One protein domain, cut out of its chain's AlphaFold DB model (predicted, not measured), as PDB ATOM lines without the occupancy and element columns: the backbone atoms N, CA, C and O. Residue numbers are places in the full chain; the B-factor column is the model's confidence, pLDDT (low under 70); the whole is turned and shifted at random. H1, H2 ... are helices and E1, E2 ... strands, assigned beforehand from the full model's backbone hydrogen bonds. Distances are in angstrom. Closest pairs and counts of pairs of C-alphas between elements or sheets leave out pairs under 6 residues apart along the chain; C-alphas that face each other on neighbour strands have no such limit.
ATOM      1  N   PHE A  92      45.034  31.981  -5.917       93.19
ATOM      2  CA  PHE A  92      44.598  33.052  -6.802       93.19
ATOM      3  C   PHE A  92      43.360  32.602  -7.583       93.19
ATOM      4  O   PHE A  92      43.078  31.411  -7.685       93.19
ATOM      5  N   PHE A  93      42.623  33.560  -8.140       93.06
ATOM      6  CA  PHE A  93      41.446  33.290  -8.955       93.06
ATOM      7  C   PHE A  93      41.714  33.725 -10.394       93.06
ATOM      8  O   PHE A  93      42.094  34.873 -10.625       93.06
ATOM      9  N   ALA A  94      41.498  32.830 -11.360       91.75
ATOM     10  CA  ALA A  94      41.823  33.086 -12.765       91.75
ATOM     11  C   ALA A  94      41.090  34.311 -13.345       91.75
ATOM     12  O   ALA A  94      41.682  35.070 -14.108       91.75
ATOM     13  N   THR A  95      39.830  34.534 -12.952       92.50
ATOM     14  CA  THR A  95      39.000  35.624 -13.488       92.50
ATOM     15  C   THR A  95      39.393  37.007 -12.951       92.50
ATOM     16  O   THR A  95      39.766  37.860 -13.755       92.50
ATOM     17  N   PRO A  96      39.364  37.284 -11.629       95.81
ATOM     18  CA  PRO A  96      39.703  38.614 -11.125       95.81
ATOM     19  C   PRO A  96      41.215  38.896 -11.128       95.81
ATOM     20  O   PRO A  96      41.607  40.057 -11.128       95.81
ATOM     21  N   HIS A  97      42.087  37.877 -11.155       95.75
ATOM     22  CA  HIS A  97      43.547  38.057 -11.180       95.75
ATOM     23  C   HIS A  97      44.137  37.798 -12.572       95.75
ATOM     24  O   HIS A  97      45.169  37.139 -12.703       95.75
ATOM     25  N   LYS A  98      43.495  38.324 -13.622       95.94
ATOM     26  CA  LYS A  98      43.868  38.058 -15.021       95.94
ATOM     27  C   LYS A  98      45.348  38.323 -15.318       95.94
ATOM     28  O   LYS A  98      46.003  37.471 -15.900       95.94
ATOM     29  N   LEU A  99      45.896  39.454 -14.861       95.88
ATOM     30  CA  LEU A  99      47.310  39.797 -15.076       95.88
ATOM     31  C   LEU A  99      48.260  38.743 -14.487       95.88
ATOM     32  O   LEU A  99      49.228  38.346 -15.132       95.88
ATOM     33  N   LEU A 100      47.973  38.284 -13.267       96.00
ATOM     34  CA  LEU A 100      48.740  37.225 -12.616       96.00
ATOM     35  C   LEU A 100      48.604  35.915 -13.395       96.00
ATOM     36  O   LEU A 100      49.612  35.277 -13.676       96.00
ATOM     37  N   TYR A 101      47.380  35.534 -13.768       96.44
ATOM     38  CA  TYR A 101      47.132  34.278 -14.470       96.44
ATOM     39  C   TYR A 101      47.784  34.239 -15.858       96.44
ATOM     40  O   TYR A 101      48.425  33.250 -16.203       96.44
ATOM     41  N   ASP A 102      47.705  35.330 -16.620       96.62
ATOM     42  CA  ASP A 102      48.389  35.457 -17.908       96.62
ATOM     43  C   ASP A 102      49.913  35.368 -17.734       96.62
ATOM     44  O   ASP A 102      50.572  34.655 -18.485       96.62
ATOM     45  N   THR A 103      50.467  36.011 -16.699       96.62
ATOM     46  CA  THR A 103      51.907  35.944 -16.395       96.62
ATOM     47  C   THR A 103      52.343  34.520 -16.030       96.62
ATOM     48  O   THR A 103      53.368  34.050 -16.512       96.62
ATOM     49  N   ILE A 104      51.559  33.801 -15.218       96.62
ATOM     50  CA  ILE A 104      51.802  32.387 -14.877       96.62
ATOM     51  C   ILE A 104      51.853  31.531 -16.149       96.62
ATOM     52  O   ILE A 104      52.754  30.705 -16.298       96.62
ATOM     53  N   ARG A 105      50.919  31.758 -17.081       96.75
ATOM     54  CA  ARG A 105      50.873  31.049 -18.367       96.75
ATOM     55  C   ARG A 105      52.055  31.393 -19.268       96.75
ATOM     56  O   ARG A 105      52.622  30.486 -19.863       96.75
ATOM     57  N   GLU A 106      52.430  32.667 -19.357       97.06
ATOM     58  CA  GLU A 106      53.575  33.120 -20.159       97.06
ATOM     59  C   GLU A 106      54.898  32.535 -19.646       97.06
ATOM     60  O   GLU A 106      55.771  32.183 -20.434       97.06
ATOM     61  N   LEU A 107      55.025  32.367 -18.328       96.69
ATOM     62  CA  LEU A 107      56.174  31.713 -17.700       96.69
ATOM     63  C   LEU A 107      56.114  30.174 -17.753       96.69
ATOM     64  O   LEU A 107      57.068  29.525 -17.332       96.69
ATOM     65  N   GLY A 108      55.018  29.585 -18.241       97.56
ATOM     66  CA  GLY A 108      54.842  28.132 -18.321       97.56
ATOM     67  C   GLY A 108      54.754  27.434 -16.960       97.56
ATOM     68  O   GLY A 108      55.112  26.263 -16.849       97.56
ATOM     69  N   LEU A 109      54.315  28.140 -15.912       95.62
ATOM     70  CA  LEU A 109      54.251  27.585 -14.560       95.62
ATOM     71  C   LEU A 109      53.019  26.678 -14.384       95.62
ATOM     72  O   LEU A 109      51.919  27.053 -14.805       95.62
ATOM     73  N   PRO A 110      53.165  25.506 -13.736       94.06
ATOM     74  CA  PRO A 110      52.041  24.614 -13.487       94.06
ATOM     75  C   PRO A 110      51.063  25.230 -12.479       94.06
ATOM     76  O   PRO A 110      51.459  25.882 -11.512       94.06
ATOM     77  N   VAL A 111      49.769  24.985 -12.689       92.94
ATOM     78  CA  VAL A 111      48.691  25.396 -11.780       92.94
ATOM     79  C   VAL A 111      47.912  24.178 -11.314       92.94
ATOM     80  O   VAL A 111      47.619  23.277 -12.098       92.94
ATOM     81  N   GLN A 112      47.543  24.172 -10.036       89.50
ATOM     82  CA  GLN A 112      46.713  23.133  -9.436       89.50
ATOM     83  C   GLN A 112      45.429  23.738  -8.877       89.50
ATOM     84  O   GLN A 112      45.418  24.870  -8.387       89.50
ATOM     85  N   LYS A 113      44.333  22.979  -8.946       87.94
ATOM     86  CA  LYS A 113      43.067  23.385  -8.335       87.94
ATOM     87  C   LYS A 113      43.228  23.360  -6.815       87.94
ATOM     88  O   LYS A 113      43.628  22.349  -6.250       87.94
ATOM     89  N   PHE A 114      42.900  24.466  -6.156       85.44
ATOM     90  CA  PHE A 114      42.857  24.517  -4.698       85.44
ATOM     91  C   PHE A 114      41.601  23.789  -4.199       85.44
ATOM     92  O   PHE A 114      40.500  24.097  -4.655       85.44
ATOM     93  N   VAL A 115      41.771  22.817  -3.298       76.69
ATOM     94  CA  VAL A 115      40.698  21.897  -2.865       76.69
ATOM     95  C   VAL A 115      40.173  22.158  -1.448       76.69
ATOM     96  O   VAL A 115      39.240  21.489  -1.028       76.69
ATOM     97  N   LEU A 116      40.736  23.123  -0.712       69.12
ATOM     98  CA  LEU A 116      40.375  23.399   0.685       69.12
ATOM     99  C   LEU A 116      39.462  24.635   0.824       69.12
ATOM    100  O   LEU A 116      39.664  25.655   0.160       69.12
ATOM    101  N   GLY A 117      38.499  24.577   1.748       62.47
ATOM    102  CA  GLY A 117      37.585  25.677   2.092       62.47
ATOM    103  C   GLY A 117      36.208  25.593   1.425       62.47
ATOM    104  O   GLY A 117      35.891  24.606   0.776       62.47
ATOM    105  N   SER A 118      35.401  26.649   1.598       52.88
ATOM    106  CA  SER A 118      34.012  26.751   1.119       52.88
ATOM    107  C   SER A 118      33.898  26.607  -0.408       52.88
ATOM    108  O   SER A 118      33.928  27.601  -1.136       52.88
ATOM    109  N   GLY A 119      33.781  25.373  -0.890       56.84
ATOM    110  CA  GLY A 119      33.620  25.016  -2.295       56.84
ATOM    111  C   GLY A 119      33.352  23.518  -2.464       56.84
ATOM    112  O   GLY A 119      33.597  22.737  -1.551       56.84
ATOM    113  N   ALA A 120      32.886  23.145  -3.659       54.09
ATOM    114  CA  ALA A 120      32.183  21.899  -4.001       54.09
ATOM    115  C   ALA A 120      32.923  20.550  -3.816       54.09
ATOM    116  O   ALA A 120      32.611  19.577  -4.502       54.09
ATOM    117  N   SER A 121      33.990  20.460  -3.020       56.78
ATOM    118  CA  SER A 121      34.810  19.238  -2.947       56.78
ATOM    119  C   SER A 121      35.410  18.921  -1.577       56.78
ATOM    120  O   SER A 121      36.123  17.927  -1.479       56.78
ATOM    121  N   ALA A 122      35.138  19.713  -0.537       65.19
ATOM    122  CA  ALA A 122      35.597  19.407   0.816       65.19
ATOM    123  C   ALA A 122      34.432  19.464   1.804       65.19
ATOM    124  O   ALA A 122      33.709  20.465   1.852       65.19
ATOM    125  N   ASP A 123      34.293  18.413   2.615       75.75
ATOM    126  CA  ASP A 123      33.418  18.441   3.785       75.75
ATOM    127  C   ASP A 123      33.843  19.624   4.660       75.75
ATOM    128  O   ASP A 123      34.973  19.691   5.153       75.75
ATOM    129  N   THR A 124      32.961  20.618   4.768       81.62
ATOM    130  CA  THR A 124      33.249  21.864   5.470       81.62
ATOM    131  C   THR A 124      32.430  21.901   6.747       81.62
ATOM    132  O   THR A 124      31.213  22.090   6.713       81.62
ATOM    133  N   THR A 125      33.108  21.764   7.882       85.44
ATOM    134  CA  THR A 125      32.508  21.919   9.207       85.44
ATOM    135  C   THR A 125      32.712  23.348   9.706       85.44
ATOM    136  O   THR A 125      33.832  23.864   9.739       85.44
ATOM    137  N   VAL A 126      31.625  24.008  10.101       88.50
ATOM    138  CA  VAL A 126      31.624  25.387  10.600       88.50
ATOM    139  C   VAL A 126      31.344  25.387  12.101       88.50
ATOM    140  O   VAL A 126      30.327  24.866  12.548       88.50
ATOM    141  N   HIS A 127      32.222  26.023  12.880       91.12
ATOM    142  CA  HIS A 127      32.049  26.206  14.321       91.12
ATOM    143  C   HIS A 127      31.615  27.646  14.618       91.12
ATOM    144  O   HIS A 127      32.401  28.581  14.455       91.12
ATOM    145  N   VAL A 128      30.376  27.846  15.072       93.38
ATOM    146  CA  VAL A 128      29.832  29.175  15.402       93.38
ATOM    147  C   VAL A 128      29.264  29.151  16.812       93.38
ATOM    148  O   VAL A 128      28.309  28.434  17.088       93.38
ATOM    149  N   ARG A 129      29.836  29.959  17.718       94.50
ATOM    150  CA  ARG A 129      29.355  30.111  19.110       94.50
ATOM    151  C   ARG A 129      29.190  28.776  19.861       94.50
ATOM    152  O   ARG A 129      28.257  28.611  20.636       94.50
ATOM    153  N   GLY A 130      30.089  27.823  19.618       94.19
ATOM    154  CA  GLY A 130      30.048  26.494  20.238       94.19
ATOM    155  C   GLY A 130      29.109  25.489  19.559       94.19
ATOM    156  O   GLY A 130      29.147  24.318  19.916       94.19
ATOM    157  N   ALA A 131      28.322  25.905  18.564       93.00
ATOM    158  CA  ALA A 131      27.565  24.999  17.705       93.00
ATOM    159  C   ALA A 131      28.398  24.576  16.484       93.00
ATOM    160  O   ALA A 131      29.224  25.348  15.986       93.00
ATOM    161  N   ILE A 132      28.166  23.349  16.016       93.12
ATOM    162  CA  ILE A 132      28.833  22.738  14.863       93.12
ATOM    163  C   ILE A 132      27.806  22.574  13.744       93.12
ATOM    164  O   ILE A 132      26.704  22.082  13.985       93.12
ATOM    165  N   TYR A 133      28.172  22.984  12.533       86.56
ATOM    166  CA  TYR A 133      27.347  22.859  11.336       86.56
ATOM    167  C   TYR A 133      28.150  22.175  10.237       86.56
ATOM    168  O   TYR A 133      29.135  22.734   9.752       86.56
ATOM    169  N   ASP A 134      27.710  20.996   9.815       85.50
ATOM    170  CA  ASP A 134      28.283  20.331   8.651       85.50
ATOM    171  C   ASP A 134      27.616  20.873   7.392       85.50
ATOM    172  O   ASP A 134      26.402  20.766   7.199       85.50
ATOM    173  N   THR A 135      28.414  21.502   6.535       68.50
ATOM    174  CA  THR A 135      27.950  22.073   5.274       68.50
ATOM    175  C   THR A 135      28.486  21.249   4.112       68.50
ATOM    176  O   THR A 135      29.696  21.105   3.938       68.50
ATOM    177  N   LYS A 136      27.567  20.707   3.306       59.62
ATOM    178  CA  LYS A 136      27.867  20.222   1.957       59.62
ATOM    179  C   LYS A 136      27.678  21.405   1.015       59.62
ATOM    180  O   LYS A 136      26.542  21.757   0.704       59.62
ATOM    181  N   ILE A 137      28.775  22.074   0.687       54.03
ATOM    182  CA  ILE A 137      28.815  23.187  -0.273       54.03
ATOM    183  C   ILE A 137      29.051  22.608  -1.663       54.03
ATOM    184  O   ILE A 137      29.779  21.594  -1.740       54.03
TER     185      ILE A 137
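AT A GLANCE: This is residues 92 to 137 of the 137 residues of an uncharacterized protein of Mytilus galloprovincialis (UniProt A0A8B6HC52). A small hairpin of two strands, E1 and E2, lies at one end of a long rod and a short helix, H1, at the other, with a long stretch with no named element, residues 107 to 123, strung between them. The hairpin and the helix are apart, and the whole is a thin chain of parts without a shared core. The printed part has 46 residues with one named helix and two named strands, in the order H1, E1, E2; the sheet E1 - E2 is antiparallel and the class is mixed, with under half of the residues in named elements. It is extended, with a radius of gyration of the C-alphas of 15.8 A and spans of 47 by 16 by 13 A.

IN THESE COORDINATES: E1 is residues 124 to 128, 12.8 A from first to last C-alpha, beginning at C-alpha 124 at (33.249, 21.864, 5.470). E2 is residues 131 to 135, also 12.8 A long, ending at C-alpha 135 at (27.950, 22.073, 5.274). H1 is residues 98 to 106, 12.0 A long, beginning at C-alpha 98 at (43.868, 38.058, -15.021).

HOW THE PARTS SIT: E1 and E2 form a hairpin, antiparallel at 155 degrees between their directions, with a tight link of 2 residues. The C-alphas of Thr 125 and Asp 134 face each other at 4.5 A. N 126 and O 133 are within hydrogen-bond range at 2.8 A, and so are N 133 and O 126 at 2.9 A. H1 and E2 are apart, with no C-alpha of the one within 8 A of the other. In H1 every O i to N i+4 pair is within hydrogen-bond range.

THE WHOLE: The C-alphas farthest apart, those of Glu 106 and Gly 130, are 47.2 A from each other. The link from H1 to E1 is long, with 17 residues. Residues 103 to 108, of which 103 to 106 belong to H1, stand free, and so do residues 127 to 132. The printed part has no cut and ends at Ile 137, the chain's last residue. The mean pLDDT of the printed part is 85.0; residues 116 to 122 and 135 to 137 are under 70.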